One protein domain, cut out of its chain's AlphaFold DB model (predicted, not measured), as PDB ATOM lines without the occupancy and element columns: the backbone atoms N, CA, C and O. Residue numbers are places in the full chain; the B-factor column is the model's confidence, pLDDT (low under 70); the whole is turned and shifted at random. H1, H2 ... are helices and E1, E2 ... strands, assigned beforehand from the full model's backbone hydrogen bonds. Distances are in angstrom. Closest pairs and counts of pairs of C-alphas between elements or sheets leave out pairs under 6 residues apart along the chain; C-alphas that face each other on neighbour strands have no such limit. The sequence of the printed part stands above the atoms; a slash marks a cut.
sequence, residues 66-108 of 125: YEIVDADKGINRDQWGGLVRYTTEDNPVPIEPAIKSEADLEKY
ATOM      1  N   TYR A  66      79.199  -1.267 -48.792       92.56
ATOM      2  CA  TYR A  66      80.366  -1.185 -47.924       92.56
ATOM      3  C   TYR A  66      81.634  -1.589 -48.678       92.56
ATOM      4  O   TYR A  66      81.661  -2.605 -49.373       92.56
ATOM      5  N   GLU A  67      82.690  -0.800 -48.510       95.44
ATOM      6  CA  GLU A  67      84.048  -1.104 -48.964       95.44
ATOM      7  C   GLU A  67      84.887  -1.578 -47.772       95.44
ATOM      8  O   GLU A  67      84.928  -0.914 -46.734       95.44
ATOM      9  N   ILE A  68      85.588  -2.704 -47.913       97.25
ATOM     10  CA  ILE A  68      86.491  -3.205 -46.869       97.25
ATOM     11  C   ILE A  68      87.720  -2.298 -46.784       97.25
ATOM     12  O   ILE A  68      88.469  -2.168 -47.749       97.25
ATOM     13  N   VAL A  69      87.959  -1.721 -45.603       98.00
ATOM     14  CA  VAL A  69      89.128  -0.869 -45.322       98.00
ATOM     15  C   VAL A  69      90.197  -1.635 -44.541       98.00
ATOM     16  O   VAL A  69      91.383  -1.504 -44.831       98.00
ATOM     17  N   ASP A  70      89.790  -2.436 -43.553       97.62
ATOM     18  CA  ASP A  70      90.675  -3.301 -42.761       97.62
ATOM     19  C   ASP A  70      89.897  -4.564 -42.361       97.62
ATOM     20  O   ASP A  70      89.075  -4.540 -41.440       97.62
ATOM     21  N   ALA A  71      90.129  -5.661 -43.089       95.88
ATOM     22  CA  ALA A  71      89.423  -6.927 -42.888       95.88
ATOM     23  C   ALA A  71      89.705  -7.537 -41.507       95.88
ATOM     24  O   ALA A  71      88.778  -8.000 -40.846       95.88
ATOM     25  N   ASP A  72      90.955  -7.470 -41.038       96.75
ATOM     26  CA  ASP A  72      91.380  -8.061 -39.763       96.75
ATOM     27  C   ASP A  72      90.694  -7.385 -38.571       96.75
ATOM     28  O   ASP A  72      90.417  -8.015 -37.547       96.75
ATOM     29  N   LYS A  73      90.388  -6.088 -38.696       96.06
ATOM     30  CA  LYS A  73      89.669  -5.324 -37.667       96.06
ATOM     31  C   LYS A  73      88.162  -5.232 -37.901       96.06
ATOM     32  O   LYS A  73      87.473  -4.670 -37.041       96.06
ATOM     33  N   GLY A  74      87.660  -5.750 -39.023       96.06
ATOM     34  CA  GLY A  74      86.259  -5.633 -39.434       96.06
ATOM     35  C   GLY A  74      85.842  -4.201 -39.782       96.06
ATOM     36  O   GLY A  74      84.680  -3.839 -39.583       96.06
ATOM     37  N   ILE A  75      86.776  -3.358 -40.233       98.06
ATOM     38  CA  ILE A  75      86.509  -1.954 -40.564       98.06
ATOM     39  C   ILE A  75      86.111  -1.842 -42.030       98.06
ATOM     40  O   ILE A  75      86.847  -2.258 -42.928       98.06
ATOM     41  N   ASN A  76      84.967  -1.207 -42.255       97.12
ATOM     42  CA  ASN A  76      84.427  -0.926 -43.574       97.12
ATOM     43  C   ASN A  76      84.106   0.562 -43.708       97.12
ATOM     44  O   ASN A  76      83.850   1.244 -42.713       97.12
ATOM     45  N   ARG A  77      84.093   1.053 -44.943       96.31
ATOM     46  CA  ARG A  77      83.579   2.371 -45.302       96.31
ATOM     47  C   ARG A  77      82.191   2.212 -45.902       96.31
ATOM     48  O   ARG A  77      82.034   1.450 -46.850       96.31
ATOM     49  N   ASP A  78      81.202   2.903 -45.349       94.38
ATOM     50  CA  ASP A  78      79.863   2.942 -45.935       94.38
ATOM     51  C   ASP A  78      79.822   3.835 -47.187       94.38
ATOM     52  O   ASP A  78      80.721   4.639 -47.443       94.38
ATOM     53  N   GLN A  79      78.758   3.711 -47.976       92.38
ATOM     54  CA  GLN A  79      78.548   4.516 -49.184       92.38
ATOM     55  C   GLN A  79      78.519   6.033 -48.947       92.38
ATOM     56  O   GLN A  79      78.716   6.810 -49.880       92.38
ATOM     57  N   TRP A  80      78.271   6.467 -47.711       92.25
ATOM     58  CA  TRP A  80      78.289   7.874 -47.318       92.25
ATOM     59  C   TRP A  80      79.700   8.340 -46.935       92.25
ATOM     60  O   TRP A  80      79.902   9.511 -46.635       92.25
ATOM     61  N   GLY A  81      80.693   7.448 -46.965       94.19
ATOM     62  CA  GLY A  81      82.101   7.724 -46.697       94.19
ATOM     63  C   GLY A  81      82.518   7.541 -45.238       94.19
ATOM     64  O   GLY A  81      83.709   7.697 -44.940       94.19
ATOM     65  N   GLY A  82      81.589   7.204 -44.339       95.38
ATOM     66  CA  GLY A  82      81.855   6.988 -42.918       95.38
ATOM     67  C   GLY A  82      82.545   5.651 -42.671       95.38
ATOM     68  O   GLY A  82      82.303   4.682 -43.387       95.38
ATOM     69  N   LEU A  83      83.411   5.580 -41.657       97.38
ATOM     70  CA  LEU A  83      83.983   4.311 -41.217       97.38
ATOM     71  C   LEU A  83      83.112   3.689 -40.135       97.38
ATOM     72  O   LEU A  83      82.742   4.328 -39.143       97.38
ATOM     73  N   VAL A  84      82.865   2.400 -40.301       96.62
ATOM     74  CA  VAL A  84      82.137   1.562 -39.360       96.62
ATOM     75  C   VAL A  84      82.946   0.308 -39.051       96.62
ATOM     76  O   VAL A  84      83.777  -0.127 -39.849       96.62
ATOM     77  N   ARG A  85      82.698  -0.293 -37.891       96.62
ATOM     78  CA  ARG A  85      83.320  -1.546 -37.472       96.62
ATOM     79  C   ARG A  85      82.259  -2.596 -37.191       96.62
ATOM     80  O   ARG A  85      81.405  -2.396 -36.326       96.62
ATOM     81  N   TYR A  86      82.346  -3.724 -37.883       93.88
ATOM     82  CA  TYR A  86      81.552  -4.903 -37.557       93.88
ATOM     83  C   TYR A  86      82.140  -5.606 -36.336       93.88
ATOM     84  O   TYR A  86      83.359  -5.681 -36.160       93.88
ATOM     85  N   THR A  87      81.252  -6.084 -35.470       90.75
ATOM     86  CA  THR A  87      81.607  -6.848 -34.271       90.75
ATOM     87  C   THR A  87      80.885  -8.194 -34.320       90.75
ATOM     88  O   THR A  87      81.046  -8.916 -35.299       90.75
ATOM     89  N   THR A  88      80.104  -8.546 -33.301       85.50
ATOM     90  CA  THR A  88      79.271  -9.758 -33.282       85.50
ATOM     91  C   THR A  88      77.863  -9.521 -33.820       85.50
ATOM     92  O   THR A  88      77.189 -10.478 -34.181       85.50
ATOM     93  N   GLU A  89      77.424  -8.261 -33.862       82.25
ATOM     94  CA  GLU A  89      76.098  -7.865 -34.340       82.25
ATOM     95  C   GLU A  89      76.093  -7.569 -35.846       82.25
ATOM     96  O   GLU A  89      77.112  -7.198 -36.437       82.25
ATOM     97  N   ASP A  90      74.910  -7.686 -36.449       82.00
ATOM     98  CA  ASP A  90      74.640  -7.407 -37.864       82.00
ATOM     99  C   ASP A  90      74.760  -5.915 -38.222       82.00
ATOM    100  O   ASP A  90      75.093  -5.562 -39.353       82.00
ATOM    101  N   ASN A  91      74.505  -5.028 -37.259       87.31
ATOM    102  CA  ASN A  91      74.612  -3.584 -37.430       87.31
ATOM    103  C   ASN A  91      75.994  -3.081 -36.967       87.31
ATOM    104  O   ASN A  91      76.346  -3.250 -35.795       87.31
ATOM    105  N   PRO A  92      76.785  -2.428 -37.835       91.44
ATOM    106  CA  PRO A  92      78.136  -2.027 -37.479       91.44
ATOM    107  C   PRO A  92      78.165  -0.748 -36.629       91.44
ATOM    108  O   PRO A  92      77.323   0.150 -36.741       91.44
ATOM    109  N   VAL A  93      79.192  -0.639 -35.785       94.06
ATOM    110  CA  VAL A  93      79.403   0.504 -34.889       94.06
ATOM    111  C   VAL A  93      80.116   1.624 -35.653       94.06
ATOM    112  O   VAL A  93      81.176   1.365 -36.225       94.06
ATOM    113  N   PRO A  94      79.600   2.867 -35.673       95.00
ATOM    114  CA  PRO A  94      80.316   3.995 -36.268       95.00
ATOM    115  C   PRO A  94      81.631   4.257 -35.529       95.00
ATOM    116  O   PRO A  94      81.639   4.335 -34.301       95.00
ATOM    117  N   ILE A  95      82.731   4.413 -36.266       97.12
ATOM    118  CA  ILE A  95      84.044   4.736 -35.683       97.12
ATOM    119  C   ILE A  95      84.616   6.058 -36.200       97.12
ATOM    120  O   ILE A  95      85.419   6.675 -35.506       97.12
ATOM    121  N   GLU A  96      84.199   6.519 -37.383       97.19
ATOM    122  CA  GLU A  96      84.629   7.807 -37.928       97.19
ATOM    123  C   GLU A  96      83.579   8.385 -38.891       97.19
ATOM    124  O   GLU A  96      83.088   7.652 -39.753       97.19
ATOM    125  N   PRO A  97      83.223   9.680 -38.795       95.94
ATOM    126  CA  PRO A  97      82.301  10.298 -39.741       95.94
ATOM    127  C   PRO A  97      82.987  10.604 -41.079       95.94
ATOM    128  O   PRO A  97      84.192  10.848 -41.135       95.94
ATOM    129  N   ALA A  98      82.195  10.673 -42.151       94.88
ATOM    130  CA  ALA A  98      82.667  11.122 -43.464       94.88
ATOM    131  C   ALA A  98      83.076  12.608 -43.479       94.88
ATOM    132  O   ALA A  98      83.970  13.005 -44.219       94.88
ATOM    133  N   ILE A  99      82.412  13.419 -42.650       96.38
ATOM    134  CA  ILE A  99      82.607  14.864 -42.510       96.38
ATOM    135  C   ILE A  99      83.130  15.107 -41.094       96.38
ATOM    136  O   ILE A  99      82.424  14.843 -40.119       96.38
ATOM    137  N   LYS A 100      84.371  15.582 -40.969       95.69
ATOM    138  CA  LYS A 100      85.015  15.871 -39.674       95.69
ATOM    139  C   LYS A 100      85.009  17.361 -39.356       95.69
ATOM    140  O   LYS A 100      85.147  17.748 -38.197       95.69
ATOM    141  N   SER A 101      84.877  18.186 -40.385       96.81
ATOM    142  CA  SER A 101      84.860  19.637 -40.303       96.81
ATOM    143  C   SER A 101      83.977  20.232 -41.397       96.81
ATOM    144  O   SER A 101      83.666  19.575 -42.387       96.81
ATOM    145  N   GLU A 102      83.607  21.501 -41.246       96.69
ATOM    146  CA  GLU A 102      82.827  22.232 -42.252       96.69
ATOM    147  C   GLU A 102      83.530  22.281 -43.619       96.69
ATOM    148  O   GLU A 102      82.881  22.139 -44.649       96.69
ATOM    149  N   ALA A 103      84.866  22.367 -43.642       96.44
ATOM    150  CA  ALA A 103      85.653  22.371 -44.876       96.44
ATOM    151  C   ALA A 103      85.510  21.077 -45.702       96.44
ATOM    152  O   ALA A 103      85.724  21.091 -46.915       96.44
ATOM    153  N   ASP A 104      85.130  19.958 -45.076       96.06
ATOM    154  CA  ASP A 104      84.898  18.704 -45.795       96.06
ATOM    155  C   ASP A 104      83.629  18.778 -46.660       96.06
ATOM    156  O   ASP A 104      83.551  18.096 -47.683       96.06
ATOM    157  N   LEU A 105      82.670  19.651 -46.318       95.00
ATOM    158  CA  LEU A 105      81.428  19.836 -47.078       95.00
ATOM    159  C   LEU A 105      81.683  20.340 -48.501       95.00
ATOM    160  O   LEU A 105      80.967  19.950 -49.417       95.00
ATOM    161  N   GLU A 106      82.727  21.147 -48.713       95.31
ATOM    162  CA  GLU A 106      83.075  21.679 -50.040       95.31
ATOM    163  C   GLU A 106      83.474  20.580 -51.036       95.31
ATOM    164  O   GLU A 106      83.361  20.752 -52.250       95.31
ATOM    165  N   LYS A 107      83.972  19.449 -50.525       93.75
ATOM    166  CA  LYS A 107      84.479  18.324 -51.325       93.75
ATOM    167  C   LYS A 107      83.609  17.081 -51.204       93.75
ATOM    168  O   LYS A 107      83.836  16.115 -51.938       93.75
ATOM    169  N   TYR A 108      82.654  17.087 -50.277       93.00
ATOM    170  CA  TYR A 108      81.795  15.953 -50.011       93.00
ATOM    171  C   TYR A 108      80.931  15.639 -51.233       93.00
ATOM    172  O   TYR A 108      80.288  16.511 -51.816       93.00
TER     173      TYR A 108
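AT A GLANCE: This is residues 66 to 108 of the 125 residues of an uncharacterized protein of marine sediment metagenome (UniProt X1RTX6). A small, strongly twisted sheet of four short strands is a meander, each strand the antiparallel neighbour of the one before, and beyond E4 residues 101 to 106 stick out as an arm ending in H1. The printed part has 43 residues, under half in named elements: E1, E2, E3, E4, in that order across the sheet, then H1, class mixed. It is only just loose, close to compact, with a radius of gyration of the C-alphas of 11.4 A and spans of 35 by 15 by 14 A.

HOW THE PARTS SIT: E1, residues 66 to 70, and E2, residues 75 to 78, form a hairpin at 152 degrees; N 67 and O 77, 2.9 A, are within hydrogen-bond range. E3, residues 83 to 85, forms a hairpin with E2, with N 76 and O 84 at 2.9 A. E4, residues 93 to 96, forms one with E3, with N 85 and O 93 at 2.8 A. H1, residues 102 to 106, is not on the sheet; 0 of 1 O i to N i+4 and 2 of 2 O i to N i+3 pairs are within range.

IN THESE COORDINATES: E1 starts at C-alpha 66 (80.366, -1.185, -47.924) and spans 11.7 A; E2 spans 9.8 A, E3 7.0 A, E4 9.5 A, and H1 7.8 A to C-alpha 106 (83.075, 21.679, -50.040).

THE WHOLE: The farthest C-alphas, Thr 88 and Glu 106, are 35.8 A apart. The printed part has no cut and no long link, and no printed residue is under 70 in pLDDT.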